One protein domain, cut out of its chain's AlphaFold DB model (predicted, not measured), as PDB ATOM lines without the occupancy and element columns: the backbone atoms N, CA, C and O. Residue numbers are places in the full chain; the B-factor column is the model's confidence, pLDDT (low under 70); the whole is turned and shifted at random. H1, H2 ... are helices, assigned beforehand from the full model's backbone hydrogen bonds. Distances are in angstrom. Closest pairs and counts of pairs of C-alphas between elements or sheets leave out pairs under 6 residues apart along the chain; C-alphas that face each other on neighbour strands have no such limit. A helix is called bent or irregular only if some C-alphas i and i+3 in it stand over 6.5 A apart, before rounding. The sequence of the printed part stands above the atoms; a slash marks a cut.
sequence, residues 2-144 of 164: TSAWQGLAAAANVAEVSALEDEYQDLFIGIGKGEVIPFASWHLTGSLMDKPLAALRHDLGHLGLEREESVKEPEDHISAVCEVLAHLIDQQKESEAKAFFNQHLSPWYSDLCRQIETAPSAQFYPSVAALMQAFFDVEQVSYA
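Overview. This is residues 2 to 144 of the 164 residues of the protein "Putative formate dehydrogenase-specific chaperone" of Vibrio variabilis (UniProt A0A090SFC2). Two groups of roughly aligned helices meet near the end of the longest helix: in one, H1 and H7 pack along the long H8, each running opposite to it, and in the other the hairpin of H5 and H6 has H4 beside H6. H6 slants at 58 degrees to H8 and meets the last turns of H8 over a small contact, short H3 sits near the starts of H5 and H7, and H2 lies toward the H1 end of the domain without touching another helix. The printed part has 143 residues with eight named helices, H1 to H8 in order along the chain, and no named strand; its class is all helix. The whole is compact, with a radius of gyration of the C-alphas of 15.6 A, and spans 42 by 36 by 26 A.

Along the chain. H1 is residues 2 to 14, 18.9 A from first to last C-alpha, with C-alpha 2 at (175.469, 109.879, 121.665). H2 is residues 17 to 29, 16.8 A long; it is neither bent nor irregular, but only just, with C-alphas 26 and 29 at 6.0 A. H3 is the short helix of residues 40 to 45, 8.4 A long. H4, residues 51 to 63, measures 18.7 A. H5, residues 78 to 90, measures 18.3 A and begins with C-alpha 78 at (172.046, 124.271, 138.088). H6 is residues 94 to 104, 15.0 A long, and H7 is residues 109 to 118, 14.4 A long. H8, residues 125 to 144, is the longest helix at 27.6 A and ends with C-alpha 144 at (184.169, 129.752, 122.297).

Arrangement. H8 is the hub, touching three helices. H1 touches H8 along residues 127 to 134 of H8 alone, at a shallow tilt of 25 degrees, opposite ways; their closest C-alphas are those of Ala 4 and Leu 131, 4.8 A apart. H7 and H8 form a helical hairpin at a shallow tilt of 20 degrees, with the C-alphas of Glu 117 and Pro 126 closest at 4.6 A. H1 and H7 are apart. H6 and H8 only just touch, with 3 pairs of C-alphas within 8 A, through residues 140 to 143 of H8 alone; the closest are those of Lys 98 and Tyr 143, 5.7 A apart, at a steep tilt of 58 degrees. H5 and H6 form a helical hairpin at a shallow tilt of 13 degrees, closest at the C-alphas of Leu 88 and Ala 97, 5.4 A. H4 is close to H6 but not clearly touching it, at a shallow tilt of 15 degrees, opposite ways; the closest C-alphas are those of Leu 56 and His 104, 6.8 A. H3 and H4 form a helical hairpin at a steep tilt of 41 degrees, touching through residues 51 to 53 of H4 alone, with the C-alphas of Ser 41 and Pro 52 at 5.3 A. H3 is close to H7 but not clearly touching it, about perpendicular at 87 degrees; the closest C-alphas are those of His 43 and Asp 111, 6.9 A. H2 touches no helix; it is close to H7 but not clearly touching it, with the C-alphas of Leu 27 and Ile 116 closest at 7.9 A. Every O i to N i+4 pair is within hydrogen-bond range in H2, H3, H4, H5, H6 and H7; in H1 it is 8 of 9 and in H8 15 of 16.

Size, cuts and confidence. The two C-alphas farthest apart are those of Val 14 and His 62, 43.2 A. The printed part has no cut. The link from H4 to H5, residues 64 to 77, is long. The mean pLDDT of the printed part is 96.3, and no printed residue is under 70.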
ATOM      1  N   THR A   2     176.321 111.066 121.938       96.25
ATOM      2  CA  THR A   2     175.469 109.879 121.665       96.25
ATOM      3  C   THR A   2     175.605 108.742 122.683       96.25
ATOM      4  O   THR A   2     174.598 108.206 123.130       96.25
ATOM      5  N   SER A   3     176.830 108.391 123.081       96.94
ATOM      6  CA  SER A   3     177.075 107.355 124.094       96.94
ATOM      7  C   SER A   3     176.514 107.732 125.467       96.94
ATOM      8  O   SER A   3     175.893 106.900 126.116       96.94
ATOM      9  N   ALA A   4     176.685 108.987 125.891       97.81
ATOM     10  CA  ALA A   4     176.151 109.485 127.157       97.81
ATOM     11  C   ALA A   4     174.613 109.503 127.157       97.81
ATOM     12  O   ALA A   4     173.990 109.071 128.120       97.81
ATOM     13  N   TRP A   5     174.001 109.900 126.034       97.94
ATOM     14  CA  TRP A   5     172.551 109.823 125.838       97.94
ATOM     15  C   TRP A   5     172.029 108.386 125.953       97.94
ATOM     16  O   TRP A   5     171.061 108.126 126.662       97.94
ATOM     17  N   GLN A   6     172.693 107.436 125.289       98.19
ATOM     18  CA  GLN A   6     172.345 106.017 125.384       98.19
ATOM     19  C   GLN A   6     172.531 105.471 126.802       98.19
ATOM     20  O   GLN A   6     171.710 104.675 127.249       98.19
ATOM     21  N   GLY A   7     173.575 105.911 127.511       98.25
ATOM     22  CA  GLY A   7     173.819 105.557 128.907       98.25
ATOM     23  C   GLY A   7     172.690 106.014 129.827       98.25
ATOM     24  O   GLY A   7     172.141 105.193 130.556       98.25
ATOM     25  N   LEU A   8     172.285 107.284 129.732       98.50
ATOM     26  CA  LEU A   8     171.154 107.810 130.500       98.50
ATOM     27  C   LEU A   8     169.847 107.086 130.152       98.50
ATOM     28  O   LEU A   8     169.108 106.692 131.047       98.50
ATOM     29  N   ALA A   9     169.574 106.857 128.865       98.44
ATOM     30  CA  ALA A   9     168.378 106.132 128.441       98.44
ATOM     31  C   ALA A   9     168.349 104.692 128.983       98.44
ATOM     32  O   ALA A   9     167.305 104.210 129.417       98.44
ATOM     33  N   ALA A  10     169.490 103.996 128.983       98.19
ATOM     34  CA  ALA A  10     169.600 102.656 129.549       98.19
ATOM     35  C   ALA A  10     169.389 102.657 131.070       98.19
ATOM     36  O   ALA A  10     168.646 101.810 131.561       98.19
ATOM     37  N   ALA A  11     169.979 103.617 131.790       97.94
ATOM     38  CA  ALA A  11     169.778 103.780 133.229       97.94
ATOM     39  C   ALA A  11     168.305 104.070 133.559       97.94
ATOM     40  O   ALA A  11     167.736 103.434 134.441       97.94
ATOM     41  N   ALA A  12     167.658 104.953 132.795       97.88
ATOM     42  CA  ALA A  12     166.253 105.308 132.989       97.88
ATOM     43  C   ALA A  12     165.298 104.133 132.739       97.88
ATOM     44  O   ALA A  12     164.298 104.005 133.434       97.88
ATOM     45  N   ASN A  13     165.609 103.246 131.787       97.94
ATOM     46  CA  ASN A  13     164.775 102.076 131.486       97.94
ATOM     47  C   ASN A  13     164.718 101.036 132.615       97.94
ATOM     48  O   ASN A  13     163.818 100.198 132.609       97.94
ATOM     49  N   VAL A  14     165.690 101.039 133.528       96.44
ATOM     50  CA  VAL A  14     165.771 100.081 134.643       96.44
ATOM     51  C   VAL A  14     165.627 100.751 136.010       96.44
ATOM     52  O   VAL A  14     165.715 100.068 137.027       96.44
ATOM     53  N   ALA A  15     165.450 102.072 136.041       97.06
ATOM     54  CA  ALA A  15     165.319 102.829 137.272       97.06
ATOM     55  C   ALA A  15     163.899 102.711 137.838       97.06
ATOM     56  O   ALA A  15     162.909 102.882 137.127       97.06
ATOM     57  N   GLU A  16     163.815 102.480 139.143       97.75
ATOM     58  CA  GLU A  16     162.562 102.523 139.890       97.75
ATOM     59  C   GLU A  16     162.377 103.917 140.490       97.75
ATOM     60  O   GLU A  16     163.305 104.466 141.085       97.75
ATOM     61  N   VAL A  17     161.174 104.487 140.373       97.19
ATOM     62  CA  VAL A  17     160.889 105.867 140.816       97.19
ATOM     63  C   VAL A  17     161.252 106.076 142.284       97.19
ATOM     64  O   VAL A  17     161.932 107.042 142.605       97.19
ATOM     65  N   SER A  18     160.880 105.144 143.164       97.81
ATOM     66  CA  SER A  18     161.198 105.250 144.592       97.81
ATOM     67  C   SER A  18     162.703 105.209 144.867       97.81
ATOM     68  O   SER A  18     163.182 105.911 145.745       97.81
ATOM     69  N   ALA A  19     163.466 104.424 144.098       97.25
ATOM     70  CA  ALA A  19     164.920 104.376 144.245       97.25
ATOM     71  C   ALA A  19     165.581 105.686 143.785       97.25
ATOM     72  O   ALA A  19     166.559 106.117 144.385       97.25
ATOM     73  N   LEU A  20     165.028 106.338 142.753       97.75
ATOM     74  CA  LEU A  20     165.480 107.662 142.318       97.75
ATOM     75  C   LEU A  20     165.159 108.750 143.343       97.75
ATOM     76  O   LEU A  20     165.968 109.653 143.527       97.75
ATOM     77  N   GLU A  21     163.997 108.682 143.993       97.31
ATOM     78  CA  GLU A  21     163.625 109.607 145.070       97.31
ATOM     79  C   GLU A  21     164.587 109.486 146.257       97.31
ATOM     80  O   GLU A  21     165.087 110.506 146.736       97.31
ATOM     81  N   ASP A  22     164.903 108.255 146.675       96.38
ATOM     82  CA  ASP A  22     165.875 107.984 147.738       96.38
ATOM     83  C   ASP A  22     167.282 108.477 147.347       96.38
ATOM     84  O   ASP A  22     167.916 109.215 148.101       96.38
ATOM     85  N   GLU A  23     167.749 108.158 146.134       97.31
ATOM     86  CA  GLU A  23     169.043 108.633 145.626       97.31
ATOM     87  C   GLU A  23     169.093 110.167 145.551       97.31
ATOM     88  O   GLU A  23     170.082 110.778 145.957       97.31
ATOM     89  N   TYR A  24     168.035 110.821 145.065       97.25
ATOM     90  CA  TYR A  24     167.970 112.281 144.994       97.25
ATOM     91  C   TYR A  24     168.010 112.914 146.386       97.25
ATOM     92  O   TYR A  24     168.713 113.911 146.599       97.25
ATOM     93  N   GLN A  25     167.278 112.325 147.333       95.94
ATOM     94  CA  GLN A  25     167.278 112.743 148.725       95.94
ATOM     95  C   GLN A  25     168.687 112.646 149.314       95.94
ATOM     96  O   GLN A  25     169.125 113.615 149.926       95.94
ATOM     97  N   ASP A  26     169.419 111.554 149.108       95.19
ATOM     98  CA  ASP A  26     170.778 111.396 149.641       95.19
ATOM     99  C   ASP A  26     171.792 112.322 148.947       95.19
ATOM    100  O   ASP A  26     172.610 112.978 149.606       95.19
ATOM    101  N   LEU A  27     171.710 112.446 147.620       96.75
ATOM    102  CA  LEU A  27     172.668 113.218 146.832       96.75
ATOM    103  C   LEU A  27     172.527 114.725 147.012       96.75
ATOM    104  O   LEU A  27     173.527 115.402 147.249       96.75
ATOM    105  N   PHE A  28     171.322 115.270 146.865       95.69
ATOM    106  CA  PHE A  28     171.139 116.717 146.702       95.69
ATOM    107  C   PHE A  28     170.562 117.400 147.939       95.69
ATOM    108  O   PHE A  28     170.757 118.603 148.118       95.69
ATOM    109  N   ILE A  29     169.880 116.653 148.810       92.81
ATOM    110  CA  ILE A  29     169.224 117.210 150.000       92.81
ATOM    111  C   ILE A  29     170.029 116.843 151.255       92.81
ATOM    112  O   ILE A  29     170.501 117.719 151.986       92.81
ATOM    113  N   GLY A  30     170.239 115.546 151.469       88.25
ATOM    114  CA  GLY A  30     170.906 114.948 152.617       88.25
ATOM    115  C   GLY A  30     170.229 115.257 153.956       88.25
ATOM    116  O   GLY A  30     169.194 115.920 154.049       88.25
ATOM    117  N   ILE A  31     170.856 114.806 155.043       77.25
ATOM    118  CA  ILE A  31     170.538 115.272 156.398       77.25
ATOM    119  C   ILE A  31     171.522 116.394 156.734       77.25
ATOM    120  O   ILE A  31     172.666 116.161 157.121       77.25
ATOM    121  N   GLY A  32     171.084 117.636 156.537       81.25
ATOM    122  CA  GLY A  32     171.875 118.849 156.757       81.25
ATOM    123  C   GLY A  32     172.649 119.314 155.523       81.25
ATOM    124  O   GLY A  32     172.623 120.505 155.221       81.25
ATOM    125  N   LYS A  33     173.316 118.402 154.806       80.50
ATOM    126  CA  LYS A  33     174.022 118.706 153.556       80.50
ATOM    127  C   LYS A  33     174.076 117.473 152.648       80.50
ATOM    128  O   LYS A  33     174.567 116.437 153.090       80.50
ATOM    129  N   GLY A  34     173.626 117.611 151.401       87.62
ATOM    130  CA  GLY A  34     173.776 116.586 150.363       87.62
ATOM    131  C   GLY A  34     175.238 116.318 149.984       87.62
ATOM    132  O   GLY A  34     176.124 117.156 150.193       87.62
ATOM    133  N   GLU A  35     175.495 115.141 149.415       95.06
ATOM    134  CA  GLU A  35     176.806 114.765 148.861       95.06
ATOM    135  C   GLU A  35     177.233 115.696 147.711       95.06
ATOM    136  O   GLU A  35     178.423 115.990 147.533       95.06
ATOM    137  N   VAL A  36     176.246 116.214 146.977       97.25
ATOM    138  CA  VAL A  36     176.381 117.140 145.856       97.25
ATOM    139  C   VAL A  36     175.766 118.490 146.221       97.25
ATOM    140  O   VAL A  36     174.693 118.554 146.815       97.25
ATOM    141  N   ILE A  37     176.431 119.589 145.847       96.44
ATOM    142  CA  ILE A  37     175.890 120.940 146.052       96.44
ATOM    143  C   ILE A  37     175.729 121.625 144.696       96.44
ATOM    144  O   ILE A  37     176.681 122.223 144.203       96.44
ATOM    145  N   PRO A  38     174.529 121.587 144.103       97.12
ATOM    146  CA  PRO A  38     174.291 122.008 142.722       97.12
ATOM    147  C   PRO A  38     174.192 123.535 142.537       97.12
ATOM    148  O   PRO A  38     173.344 124.010 141.785       97.12
ATOM    149  N   PHE A  39     175.046 124.312 143.210       97.94
ATOM    150  CA  PHE A  39     175.012 125.779 143.215       97.94
ATOM    151  C   PHE A  39     176.330 126.386 142.730       97.94
ATOM    152  O   PHE A  39     177.404 126.030 143.227       97.94
ATOM    153  N   ALA A  40     176.257 127.366 141.827       98.12
ATOM    154  CA  ALA A  40     177.444 128.016 141.271       98.12
ATOM    155  C   ALA A  40     178.317 128.666 142.355       98.12
ATOM    156  O   ALA A  40     179.540 128.519 142.336       98.12
ATOM    157  N   SER A  41     177.709 129.357 143.329       97.88
ATOM    158  CA  SER A  41     178.436 129.994 144.435       97.88
ATOM    159  C   SER A  41     179.289 128.998 145.221       97.88
ATOM    160  O   SER A  41     180.453 129.277 145.505       97.88
ATOM    161  N   TRP A  42     178.775 127.790 145.465       97.38
ATOM    162  CA  TRP A  42     179.546 126.740 146.122       97.38
ATOM    163  C   TRP A  42     180.771 126.318 145.308       97.38
ATOM    164  O   TRP A  42     181.876 126.287 145.844       97.38
ATOM    165  N   HIS A  43     180.600 126.015 144.024       97.75
ATOM    166  CA  HIS A  43     181.713 125.547 143.197       97.75
ATOM    167  C   HIS A  43     182.757 126.641 142.930       97.75
ATOM    168  O   HIS A  43     183.941 126.340 142.802       97.75
ATOM    169  N   LEU A  44     182.341 127.909 142.891       97.56
ATOM    170  CA  LEU A  44     183.226 129.034 142.580       97.56
ATOM    171  C   LEU A  44     183.922 129.637 143.799       97.56
ATOM    172  O   LEU A  44     185.041 130.134 143.668       97.56
ATOM    173  N   THR A  45     183.287 129.635 144.975       97.31
ATOM    174  CA  THR A  45     183.850 130.279 146.178       97.31
ATOM    175  C   THR A  45     183.896 129.379 147.408       97.31
ATOM    176  O   THR A  45     184.475 129.764 148.425       97.31
ATOM    177  N   GLY A  46     183.327 128.175 147.344       95.81
ATOM    178  CA  GLY A  46     183.217 127.273 148.491       95.81
ATOM    179  C   GLY A  46     182.182 127.724 149.525       95.81
ATOM    180  O   GLY A  46     182.202 127.236 150.653       95.81
ATOM    181  N   SER A  47     181.313 128.684 149.190       95.31
ATOM    182  CA  SER A  47     180.277 129.218 150.081       95.31
ATOM    183  C   SER A  47     178.990 129.507 149.313       95.31
ATOM    184  O   SER A  47     179.023 130.052 148.218       95.31
ATOM    185  N   LEU A  48     177.844 129.151 149.900       94.75
ATOM    186  CA  LEU A  48     176.535 129.447 149.315       94.75
ATOM    187  C   LEU A  48     176.191 130.935 149.444       94.75
ATOM    188  O   LEU A  48     176.578 131.586 150.413       94.75
ATOM    189  N   MET A  49     175.393 131.434 148.499       93.50
ATOM    190  CA  MET A  49     174.853 132.803 148.496       93.50
ATOM    191  C   MET A  49     175.923 133.910 148.484       93.50
ATOM    192  O   MET A  49     175.727 134.989 149.043       93.50
ATOM    193  N   ASP A  50     177.055 133.646 147.834       94.94
ATOM    194  CA  ASP A  50     178.186 134.574 147.742       94.94
ATOM    195  C   ASP A  50     178.143 135.425 146.447       94.94
ATOM    196  O   ASP A  50     177.157 135.443 145.705       94.94
ATOM    197  N   LYS A  51     179.226 136.150 146.151       96.44
ATOM    198  CA  LYS A  51     179.382 137.061 145.006       96.44
ATOM    199  C   LYS A  51     178.908 136.509 143.650       96.44
ATOM    200  O   LYS A  51     178.302 137.304 142.929       96.44
ATOM    201  N   PRO A  52     179.123 135.230 143.272       97.50
ATOM    202  CA  PRO A  52     178.604 134.709 142.005       97.50
ATOM    203  C   PRO A  52     177.082 134.832 141.884       97.50
ATOM    204  O   PRO A  52     176.587 135.253 140.844       97.50
ATOM    205  N   LEU A  53     176.342 134.579 142.969       97.62
ATOM    206  CA  LEU A  53     174.887 134.730 142.988       97.62
ATOM    207  C   LEU A  53     174.466 136.198 142.836       97.62
ATOM    208  O   LEU A  53     173.494 136.505 142.151       97.62
ATOM    209  N   ALA A  54     175.199 137.127 143.454       97.12
ATOM    210  CA  ALA A  54     174.925 138.555 143.296       97.12
ATOM    211  C   ALA A  54     175.142 139.025 141.845       97.12
ATOM    212  O   ALA A  54     174.334 139.799 141.330       97.12
ATOM    213  N   ALA A  55     176.197 138.536 141.184       97.56
ATOM    214  CA  ALA A  55     176.444 138.804 139.768       97.56
ATOM    215  C   ALA A  55     175.343 138.202 138.882       97.56
ATOM    216  O   ALA A  55     174.822 138.889 138.009       97.56
ATOM    217  N   LEU A  56     174.926 136.963 139.161       98.19
ATOM    218  CA  LEU A  56     173.813 136.328 138.461       98.19
ATOM    219  C   LEU A  56     172.523 137.146 138.584       98.19
ATOM    220  O   LEU A  56     171.907 137.461 137.575       98.19
ATOM    221  N   ARG A  57     172.140 137.570 139.794       97.81
ATOM    222  CA  ARG A  57     170.941 138.404 140.003       97.81
ATOM    223  C   ARG A  57     170.996 139.731 139.253       97.81
ATOM    224  O   ARG A  57     169.970 140.189 138.760       97.81
ATOM    225  N   HIS A  58     172.173 140.351 139.172       97.50
ATOM    226  CA  HIS A  58     172.354 141.570 138.389       97.50
ATOM    227  C   HIS A  58     172.040 141.333 136.908       97.50
ATOM    228  O   HIS A  58     171.279 142.094 136.312       97.50
ATOM    229  N   ASP A  59     172.575 140.253 136.341       97.81
ATOM    230  CA  ASP A  59     172.388 139.927 134.930       97.81
ATOM    231  C   ASP A  59     170.967 139.443 134.628       97.81
ATOM    232  O   ASP A  59     170.391 139.856 133.625       97.81
ATOM    233  N   LEU A  60     170.347 138.665 135.522       98.00
ATOM    234  CA  LEU A  60     168.926 138.316 135.422       98.00
ATOM    235  C   LEU A  60     168.046 139.572 135.385       98.00
ATOM    236  O   LEU A  60     167.167 139.673 134.530       98.00
ATOM    237  N   GLY A  61     168.349 140.575 136.215       97.62
ATOM    238  CA  GLY A  61     167.657 141.865 136.189       97.62
ATOM    239  C   GLY A  61     167.752 142.581 134.836       97.62
ATOM    240  O   GLY A  61     166.752 143.115 134.357       97.62
ATOM    241  N   HIS A  62     168.911 142.544 134.167       96.56
ATOM    242  CA  HIS A  62     169.064 143.095 132.807       96.56
ATOM    243  C   HIS A  62     168.292 142.307 131.750       96.56
ATOM    244  O   HIS A  62     167.859 142.877 130.748       96.56
ATOM    245  N   LEU A  63     168.101 141.007 131.972       96.00
ATOM    246  CA  LEU A  63     167.299 140.139 131.112       96.00
ATOM    247  C   LEU A  63     165.790 140.259 131.389       96.00
ATOM    248  O   LEU A  63     164.998 139.712 130.622       96.00
ATOM    249  N   GLY A  64     165.391 140.993 132.435       96.56
ATOM    250  CA  GLY A  64     164.000 141.107 132.876       96.56
ATOM    251  C   GLY A  64     163.478 139.839 133.556       96.56
ATOM    252  O   GLY A  64     162.281 139.573 133.503       96.56
ATOM    253  N   LEU A  65     164.378 139.050 134.143       96.31
ATOM    254  CA  LEU A  65     164.083 137.802 134.837       96.31
ATOM    255  C   LEU A  65     164.288 137.979 136.342       96.31
ATOM    256  O   LEU A  65     165.224 138.643 136.789       96.31
ATOM    257  N   GLU A  66     163.434 137.336 137.126       92.94
ATOM    258  CA  GLU A  66     163.514 137.319 138.583       92.94
ATOM    259  C   GLU A  66     163.085 135.956 139.128       92.94
ATOM    260  O   GLU A  66     162.396 135.188 138.456       92.94
ATOM    261  N   ARG A  67     163.516 135.644 140.352       93.31
ATOM    262  CA  ARG A  67     163.084 134.432 141.050       93.31
ATOM    263  C   ARG A  67     161.647 134.593 141.516       93.31
ATOM    264  O   ARG A  67     161.309 135.600 142.136       93.31
ATOM    265  N   GLU A  68     160.841 133.560 141.311       92.56
ATOM    266  CA  GLU A  68     159.497 133.509 141.873       92.56
ATOM    267  C   GLU A  68     159.532 133.581 143.414       92.56
ATOM    268  O   GLU A  68     160.346 132.926 144.068       92.56
ATOM    269  N   GLU A  69     158.624 134.354 144.018       87.75
ATOM    270  CA  GLU A  69     158.590 134.570 145.473       87.75
ATOM    271  C   GLU A  69     158.425 133.273 146.287       87.75
ATOM    272  O   GLU A  69     158.908 133.188 147.419       87.75
ATOM    273  N   SER A  70     157.749 132.269 145.717       92.75
ATOM    274  CA  SER A  70     157.416 130.992 146.360       92.75
ATOM    275  C   SER A  70     158.599 130.011 146.440       92.75
ATOM    276  O   SER A  70     158.646 129.178 147.351       92.75
ATOM    277  N   VAL A  71     159.565 130.131 145.524       89.75
ATOM    278  CA  VAL A  71     160.749 129.266 145.404       89.75
ATOM    279  C   VAL A  71     161.791 129.716 146.414       89.75
ATOM    280  O   VAL A  71     162.093 130.900 146.478       89.75
ATOM    281  N   LYS A  72     162.370 128.825 147.221       88.75
ATOM    282  CA  LYS A  72     163.340 129.231 148.265       88.75
ATOM    283  C   LYS A  72     164.788 129.094 147.821       88.75
ATOM    284  O   LYS A  72     165.671 129.741 148.385       88.75
ATOM    285  N   GLU A  73     165.018 128.235 146.847       90.62
ATOM    286  CA  GLU A  73     166.310 127.944 146.265       90.62
ATOM    287  C   GLU A  73     166.863 129.200 145.578       90.62
ATOM    288  O   GLU A  73     166.127 129.892 144.867       90.62
ATOM    289  N   PRO A  74     168.144 129.542 145.793       94.62
ATOM    290  CA  PRO A  74     168.757 130.645 145.078       94.62
ATOM    291  C   PRO A  74     168.902 130.328 143.584       94.62
ATOM    292  O   PRO A  74     168.974 129.181 143.147       94.62
ATOM    293  N   GLU A  75     168.966 131.398 142.806       97.62
ATOM    294  CA  GLU A  75     168.931 131.413 141.346       97.62
ATOM    295  C   GLU A  75     170.159 130.749 140.706       97.62
ATOM    296  O   GLU A  75     170.130 130.404 139.529       97.62
ATOM    297  N   ASP A  76     171.237 130.555 141.472       97.94
ATOM    298  CA  ASP A  76     172.477 129.925 141.018       97.94
ATOM    299  C   ASP A  76     172.461 128.392 141.104       97.94
ATOM    300  O   ASP A  76     173.504 127.758 140.927       97.94
ATOM    301  N   HIS A  77     171.293 127.794 141.356       97.75
ATOM    302  CA  HIS A  77     171.075 126.359 141.205       97.75
ATOM    303  C   HIS A  77     171.214 125.929 139.734       97.75
ATOM    304  O   HIS A  77     170.710 126.610 138.839       97.75
ATOM    305  N   ILE A  78     171.822 124.768 139.461       98.06
ATOM    306  CA  ILE A  78     172.046 124.271 138.088       98.06
ATOM    307  C   ILE A  78     170.766 124.251 137.242       98.06
ATOM    308  O   ILE A  78     170.797 124.647 136.079       98.06
ATOM    309  N   SER A  79     169.634 123.840 137.821       96.69
ATOM    310  CA  SER A  79     168.355 123.795 137.099       96.69
ATOM    311  C   SER A  79     167.871 125.188 136.697       96.69
ATOM    312  O   SER A  79     167.454 125.362 135.558       96.69
ATOM    313  N   ALA A  80     167.991 126.182 137.583       97.44
ATOM    314  CA  ALA A  80     167.591 127.559 137.311       97.44
ATOM    315  C   ALA A  80     168.487 128.196 136.236       97.44
ATOM    316  O   ALA A  80     168.000 128.832 135.305       97.44
ATOM    317  N   VAL A  81     169.798 127.947 136.295       98.25
ATOM    318  CA  VAL A  81     170.746 128.388 135.257       98.25
ATOM    319  C   VAL A  81     170.410 127.755 133.897       98.25
ATOM    320  O   VAL A  81     170.419 128.448 132.877       98.25
ATOM    321  N   CYS A  82     170.071 126.462 133.864       98.31
ATOM    322  CA  CYS A  82     169.651 125.780 132.636       98.31
ATOM    323  C   CYS A  82     168.316 126.311 132.095       98.31
ATOM    324  O   CYS A  82     168.168 126.458 130.885       98.31
ATOM    325  N   GLU A  83     167.361 126.624 132.970       97.69
ATOM    326  CA  GLU A  83     166.065 127.193 132.596       97.69
ATOM    327  C   GLU A  83     166.219 128.569 131.942       97.69
ATOM    328  O   GLU A  83     165.626 128.831 130.896       97.69
ATOM    329  N   VAL A  84     167.089 129.423 132.487       98.12
ATOM    330  CA  VAL A  84     167.401 130.726 131.882       98.12
ATOM    331  C   VAL A  84     168.043 130.550 130.504       98.12
ATOM    332  O   VAL A  84     167.661 131.241 129.560       98.12
ATOM    333  N   LEU A  85     168.978 129.607 130.348       97.88
ATOM    334  CA  LEU A  85     169.569 129.302 129.041       97.88
ATOM    335  C   LEU A  85     168.519 128.831 128.032       97.88
ATOM    336  O   LEU A  85     168.481 129.353 126.917       97.88
ATOM    337  N   ALA A  86     167.653 127.896 128.425       97.94
ATOM    338  CA  ALA A  86     166.563 127.413 127.584       97.94
ATOM    339  C   ALA A  86     165.640 128.565 127.159       97.94
ATOM    340  O   ALA A  86     165.357 128.722 125.974       97.94
ATOM    341  N   HIS A  87     165.271 129.440 128.099       97.81
ATOM    342  CA  HIS A  87     164.471 130.627 127.814       97.81
ATOM    343  C   HIS A  87     165.142 131.555 126.788       97.81
ATOM    344  O   HIS A  87     164.496 131.991 125.835       97.81
ATOM    345  N   LEU A  88     166.434 131.862 126.943       97.75
ATOM    346  CA  LEU A  88     167.154 132.730 126.003       97.75
ATOM    347  C   LEU A  88     167.236 132.118 124.597       97.75
ATOM    348  O   LEU A  88     167.073 132.838 123.609       97.75
ATOM    349  N   ILE A  89     167.447 130.802 124.508       96.12
ATOM    350  CA  ILE A  89     167.481 130.061 123.241       96.12
ATOM    351  C   ILE A  89     166.106 130.083 122.561       96.12
ATOM    352  O   ILE A  89     166.023 130.411 121.377       96.12
ATOM    353  N   ASP A  90     165.024 129.827 123.301       97.62
ATOM    354  CA  ASP A  90     163.651 129.867 122.774       97.62
ATOM    355  C   ASP A  90     163.262 131.263 122.269       97.62
ATOM    356  O   ASP A  90     162.544 131.405 121.276       97.62
ATOM    357  N   GLN A  91     163.777 132.312 122.915       97.69
ATOM    358  CA  GLN A  91     163.623 133.701 122.475       97.69
ATOM    359  C   GLN A  91     164.573 134.093 121.327       97.69
ATOM    360  O   GLN A  91     164.578 135.256 120.921       97.69
ATOM    361  N   GLN A  92     165.375 133.159 120.802       96.88
ATOM    362  CA  GLN A  92     166.374 133.383 119.746       96.88
ATOM    363  C   GLN A  92     167.418 134.457 120.108       96.88
ATOM    364  O   GLN A  92     167.981 135.125 119.239       96.88
ATOM    365  N   LYS A  93     167.702 134.624 121.405       96.19
ATOM    366  CA  LYS A  93     168.695 135.566 121.939       96.19
ATOM    367  C   LYS A  93     170.067 134.898 122.058       96.19
ATOM    368  O   LYS A  93     170.598 134.711 123.151       96.19
ATOM    369  N   GLU A  94     170.639 134.492 120.923       94.12
ATOM    370  CA  GLU A  94     171.878 133.691 120.881       94.12
ATOM    371  C   GLU A  94     173.080 134.390 121.537       94.12
ATOM    372  O   GLU A  94     173.903 133.745 122.188       94.12
ATOM    373  N   SER A  95     173.199 135.713 121.379       94.81
ATOM    374  CA  SER A  95     174.320 136.473 121.950       94.81
ATOM    375  C   SER A  95     174.242 136.527 123.475       94.81
ATOM    376  O   SER A  95     175.256 136.334 124.150       94.81
ATOM    377  N   GLU A  96     173.046 136.737 124.018       96.88
ATOM    378  CA  GLU A  96     172.768 136.727 125.450       96.88
ATOM    379  C   GLU A  96     172.917 135.321 126.032       96.88
ATOM    380  O   GLU A  96     173.577 135.177 127.057       96.88
ATOM    381  N   ALA A  97     172.398 134.283 125.364       97.56
ATOM    382  CA  ALA A  97     172.570 132.889 125.781       97.56
ATOM    383  C   ALA A  97     174.056 132.514 125.869       97.56
ATOM    384  O   ALA A  97     174.510 131.975 126.878       97.56
ATOM    385  N   LYS A  98     174.846 132.889 124.855       97.12
ATOM    386  CA  LYS A  98     176.300 132.700 124.844       97.12
ATOM    387  C   LYS A  98     176.992 133.440 125.990       97.12
ATOM    388  O   LYS A  98     177.875 132.875 126.638       97.12
ATOM    389  N   ALA A  99     176.664 134.713 126.209       96.75
ATOM    390  CA  ALA A  99     177.262 135.496 127.291       96.75
ATOM    391  C   ALA A  99     176.919 134.884 128.658       96.75
ATOM    392  O   ALA A  99     177.813 134.651 129.471       96.75
ATOM    393  N   PHE A 100     175.648 134.532 128.854       98.19
ATOM    394  CA  PHE A 100     175.142 133.912 130.069       98.19
ATOM    395  C   PHE A 100     175.798 132.554 130.333       98.19
ATOM    396  O   PHE A 100     176.295 132.331 131.433       98.19
ATOM    397  N   PHE A 101     175.900 131.677 129.327       98.44
ATOM    398  CA  PHE A 101     176.585 130.386 129.450       98.44
ATOM    399  C   PHE A 101     178.032 130.562 129.920       98.44
ATOM    400  O   PHE A 101     178.457 129.938 130.893       98.44
ATOM    401  N   ASN A 102     178.793 131.432 129.247       97.81
ATOM    402  CA  ASN A 102     180.212 131.625 129.542       97.81
ATOM    403  C   ASN A 102     180.449 132.212 130.938       97.81
ATOM    404  O   ASN A 102     181.462 131.902 131.563       97.81
ATOM    405  N   GLN A 103     179.534 133.051 131.421       97.81
ATOM    406  CA  GLN A 103     179.671 133.717 132.710       97.81
ATOM    407  C   GLN A 103     179.119 132.889 133.876       97.81
ATOM    408  O   GLN A 103     179.755 132.826 134.927       97.81
ATOM    409  N   HIS A 104     177.961 132.249 133.698       98.38
ATOM    410  CA  HIS A 104     177.167 131.687 134.798       98.38
ATOM    411  C   HIS A 104     177.090 130.161 134.817       98.38
ATOM    412  O   HIS A 104     176.605 129.610 135.800       98.38
ATOM    413  N   LEU A 105     177.594 129.460 133.793       98.44
ATOM    414  CA  LEU A 105     177.591 127.990 133.751       98.44
ATOM    415  C   LEU A 105     178.969 127.388 133.461       98.44
ATOM    416  O   LEU A 105     179.465 126.559 134.228       98.44
ATOM    417  N   SER A 106     179.615 127.836 132.380       98.12
ATOM    418  CA  SER A 106     180.922 127.344 131.931       98.12
ATOM    419  C   SER A 106     181.988 127.250 133.031       98.12
ATOM    420  O   SER A 106     182.795 126.323 132.953       98.12
ATOM    421  N   PRO A 107     182.059 128.170 134.011       98.19
ATOM    422  CA  PRO A 107     183.123 128.137 135.011       98.19
ATOM    423  C   PRO A 107     183.073 126.957 135.989       98.19
ATOM    424  O   PRO A 107     184.067 126.726 136.669       98.19
ATOM    425  N   TRP A 108     181.943 126.247 136.107       98.44
ATOM    426  CA  TRP A 108     181.735 125.320 137.226       98.44
ATOM    427  C   TRP A 108     180.994 124.018 136.894       98.44
ATOM    428  O   TRP A 108     181.040 123.093 137.706       98.44
ATOM    429  N   TYR A 109     180.349 123.888 135.726       98.56
ATOM    430  CA  TYR A 109     179.566 122.679 135.417       98.56
ATOM    431  C   TYR A 109     180.403 121.390 135.472       98.56
ATOM    432  O   TYR A 109     179.919 120.379 135.971       98.56
ATOM    433  N   SER A 110     181.667 121.424 135.029       98.50
ATOM    434  CA  SER A 110     182.544 120.245 135.060       98.50
ATOM    435  C   SER A 110     182.869 119.791 136.485       98.50
ATOM    436  O   SER A 110     182.994 118.594 136.749       98.50
ATOM    437  N   ASP A 111     182.973 120.731 137.429       98.56
ATOM    438  CA  ASP A 111     183.174 120.407 138.841       98.56
ATOM    439  C   ASP A 111     181.919 119.795 139.463       98.56
ATOM    440  O   ASP A 111     182.037 118.854 140.251       98.56
ATOM    441  N   LEU A 112     180.735 120.272 139.071       98.69
ATOM    442  CA  LEU A 112     179.461 119.659 139.446       98.69
ATOM    443  C   LEU A 112     179.345 118.231 138.895       98.69
ATOM    444  O   LEU A 112     179.061 117.316 139.668       98.69
ATOM    445  N   CYS A 113     179.601 118.018 137.598       98.69
ATOM    446  CA  CYS A 113     179.570 116.686 136.980       98.69
ATOM    447  C   CYS A 113     180.463 115.707 137.745       98.69
ATOM    448  O   CYS A 113     180.012 114.641 138.155       98.69
ATOM    449  N   ARG A 114     181.708 116.108 138.024       98.50
ATOM    450  CA  ARG A 114     182.658 115.296 138.792       98.50
ATOM    451  C   ARG A 114     182.168 115.006 140.211       98.50
ATOM    452  O   ARG A 114     182.385 113.902 140.711       98.50
ATOM    453  N   GLN A 115     181.543 115.975 140.881       98.25
ATOM    454  CA  GLN A 115     180.987 115.756 142.216       98.25
ATOM    455  C   GLN A 115     179.870 114.707 142.183       98.25
ATOM    456  O   GLN A 115     179.861 113.828 143.035       98.25
ATOM    457  N   ILE A 116     178.988 114.749 141.180       98.50
ATOM    458  CA  ILE A 116     177.929 113.745 140.992       98.50
ATOM    459  C   ILE A 116     178.528 112.364 140.694       98.50
ATOM    460  O   ILE A 116     178.135 111.378 141.306       98.50
ATOM    461  N   GLU A 117     179.500 112.279 139.784       97.62
ATOM    462  CA  GLU A 117     180.128 111.011 139.383       97.62
ATOM    463  C   GLU A 117     180.874 110.306 140.524       97.62
ATOM    464  O   GLU A 117     181.039 109.087 140.495       97.62
ATOM    465  N   THR A 118     181.359 111.065 141.508       97.19
ATOM    466  CA  THR A 118     182.154 110.544 142.633       97.19
ATOM    467  C   THR A 118     181.374 110.454 143.943       97.19
ATOM    468  O   THR A 118     181.938 110.027 144.954       97.19
ATOM    469  N   ALA A 119     180.096 110.835 143.939       97.56
ATOM    470  CA  ALA A 119     179.242 110.793 145.114       97.56
ATOM    471  C   ALA A 119     178.936 109.330 145.512       97.56
ATOM    472  O   ALA A 119     178.503 108.547 144.664       97.56
ATOM    473  N   PRO A 120     179.185 108.925 146.774       95.88
ATOM    474  CA  PRO A 120     179.019 107.540 147.226       95.88
ATOM    475  C   PRO A 120     177.633 106.938 146.989       95.88
ATOM    476  O   PRO A 120     177.535 105.736 146.733       95.88
ATOM    477  N   SER A 121     176.585 107.754 147.086       95.69
ATOM    478  CA  SER A 121     175.198 107.300 146.951       95.69
ATOM    479  C   SER A 121     174.712 107.292 145.497       95.69
ATOM    480  O   SER A 121     173.609 106.826 145.224       95.69
ATOM    481  N   ALA A 122     175.529 107.762 144.547       96.31
ATOM    482  CA  ALA A 122     175.129 107.925 143.156       96.31
ATOM    483  C   ALA A 122     175.075 106.588 142.396       96.31
ATOM    484  O   ALA A 122     176.056 105.845 142.316       96.31
ATOM    485  N   GLN A 123     173.932 106.312 141.774       96.25
ATOM    486  CA  GLN A 123     173.673 105.141 140.935       96.25
ATOM    487  C   GLN A 123     173.117 105.553 139.570       96.25
ATOM    488  O   GLN A 123     173.695 105.203 138.538       96.25
ATOM    489  N   PHE A 124     172.034 106.331 139.540       98.25
ATOM    490  CA  PHE A 124     171.434 106.868 138.322       98.25
ATOM    491  C   PHE A 124     172.091 108.178 137.882       98.25
ATOM    492  O   PHE A 124     172.434 108.339 136.703       98.25
ATOM    493  N   TYR A 125     172.311 109.110 138.811       98.31
ATOM    494  CA  TYR A 125     172.787 110.458 138.487       98.31
ATOM    495  C   TYR A 125     174.187 110.544 137.843       98.31
ATOM    496  O   TYR A 125     174.403 111.515 137.111       98.31
ATOM    497  N   PRO A 126     175.112 109.562 137.942       98.50
ATOM    498  CA  PRO A 126     176.336 109.574 137.135       98.50
ATOM    499  C   PRO A 126     176.050 109.544 135.626       98.50
ATOM    500  O   PRO A 126     176.778 110.148 134.841       98.50
ATOM    501  N   SER A 127     174.957 108.901 135.196       98.38
ATOM    502  CA  SER A 127     174.541 108.910 133.786       98.38
ATOM    503  C   SER A 127     173.994 110.274 133.342       98.38
ATOM    504  O   SER A 127     174.232 110.698 132.208       98.38
ATOM    505  N   VAL A 128     173.336 111.000 134.256       98.38
ATOM    506  CA  VAL A 128     172.900 112.391 134.053       98.38
ATOM    507  C   VAL A 128     174.116 113.307 133.941       98.38
ATOM    508  O   VAL A 128     174.204 114.076 132.986       98.38
ATOM    509  N   ALA A 129     175.080 113.184 134.857       98.62
ATOM    510  CA  ALA A 129     176.323 113.952 134.837       98.62
ATOM    511  C   ALA A 129     177.121 113.722 133.548       98.62
ATOM    512  O   ALA A 129     177.543 114.685 132.913       98.62
ATOM    513  N   ALA A 130     177.237 112.473 133.092       98.56
ATOM    514  CA  ALA A 130     177.919 112.152 131.842       98.56
ATOM    515  C   ALA A 130     177.250 112.808 130.619       98.56
ATOM    516  O   ALA A 130     177.940 113.289 129.713       98.56
ATOM    517  N   LEU A 131     175.911 112.839 130.568       98.62
ATOM    518  CA  LEU A 131     175.193 113.541 129.501       98.62
ATOM    519  C   LEU A 131     175.374 115.055 129.614       98.62
ATOM    520  O   LEU A 131     175.667 115.695 128.606       98.62
ATOM    521  N   MET A 132     175.233 115.603 130.819       98.31
ATOM    522  CA  MET A 132     175.399 117.023 131.115       98.31
ATOM    523  C   MET A 132     176.789 117.517 130.699       98.31
ATOM    524  O   MET A 132     176.889 118.478 129.939       98.31
ATOM    525  N   GLN A 133     177.849 116.805 131.096       98.62
ATOM    526  CA  GLN A 133     179.229 117.068 130.691       98.62
ATOM    527  C   GLN A 133     179.362 117.059 129.167       98.62
ATOM    528  O   GLN A 133     179.806 118.033 128.566       98.62
ATOM    529  N   ALA A 134     178.927 115.972 128.521       98.31
ATOM    530  CA  ALA A 134     179.074 115.819 127.080       98.31
ATOM    531  C   ALA A 134     178.281 116.860 126.274       98.31
ATOM    532  O   ALA A 134     178.671 117.165 125.149       98.31
ATOM    533  N   PHE A 135     177.157 117.345 126.805       97.81
ATOM    534  CA  PHE A 135     176.355 118.399 126.195       97.81
ATOM    535  C   PHE A 135     177.024 119.767 126.379       97.81
ATOM    536  O   PHE A 135     177.305 120.445 125.391       97.81
ATOM    537  N   PHE A 136     177.368 120.143 127.611       97.81
ATOM    538  CA  PHE A 136     177.979 121.444 127.884       97.81
ATOM    539  C   PHE A 136     179.382 121.597 127.298       97.81
ATOM    540  O   PHE A 136     179.733 122.705 126.910       97.81
ATOM    541  N   ASP A 137     180.147 120.519 127.125       97.44
ATOM    542  CA  ASP A 137     181.428 120.576 126.410       97.44
ATOM    543  C   ASP A 137     181.242 120.961 124.931       97.44
ATOM    544  O   ASP A 137     182.032 121.726 124.372       97.44
ATOM    545  N   VAL A 138     180.180 120.468 124.283       96.25
ATOM    546  CA  VAL A 138     179.846 120.845 122.897       96.25
ATOM    547  C   VAL A 138     179.422 122.311 122.834       96.25
ATOM    548  O   VAL A 138     179.928 123.057 121.991       96.25
ATOM    549  N   GLU A 139     178.552 122.734 123.751       95.31
ATOM    550  CA  GLU A 139     178.115 124.129 123.861       95.31
ATOM    551  C   GLU A 139     179.297 125.064 124.139       95.31
ATOM    552  O   GLU A 139     179.430 126.097 123.487       95.31
ATOM    553  N   GLN A 140     180.222 124.688 125.024       95.31
ATOM    554  CA  GLN A 140     181.410 125.479 125.340       95.31
ATOM    555  C   GLN A 140     182.295 125.684 124.106       95.31
ATOM    556  O   GLN A 140     182.767 126.798 123.870       95.31
ATOM    557  N   VAL A 141     182.495 124.652 123.280       94.56
ATOM    558  CA  VAL A 141     183.238 124.789 122.017       94.56
ATOM    559  C   VAL A 141     182.504 125.721 121.051       94.56
ATOM    560  O   VAL A 141     183.130 126.620 120.482       94.56
ATOM    561  N   SER A 142     181.191 125.546 120.890       92.06
ATOM    562  CA  SER A 142     180.350 126.402 120.041       92.06
ATOM    563  C   SER A 142     180.421 127.871 120.478       92.06
ATOM    564  O   SER A 142     180.715 128.769 119.685       92.06
ATOM    565  N   TYR A 143     180.270 128.128 121.776       91.44
ATOM    566  CA  TYR A 143     180.320 129.462 122.357       91.44
ATOM    567  C   TYR A 143     181.733 130.053 122.413       91.44
ATOM    568  O   TYR A 143     181.861 131.275 122.328       91.44
ATOM    569  N   ALA A 144     182.800 129.255 122.454       84.81
ATOM    570  CA  ALA A 144     184.169 129.752 122.297       84.81
ATOM    571  C   ALA A 144     184.447 130.232 120.859       84.81
ATOM    572  O   ALA A 144     185.132 131.240 120.651       84.81
TER     573      ALA A 144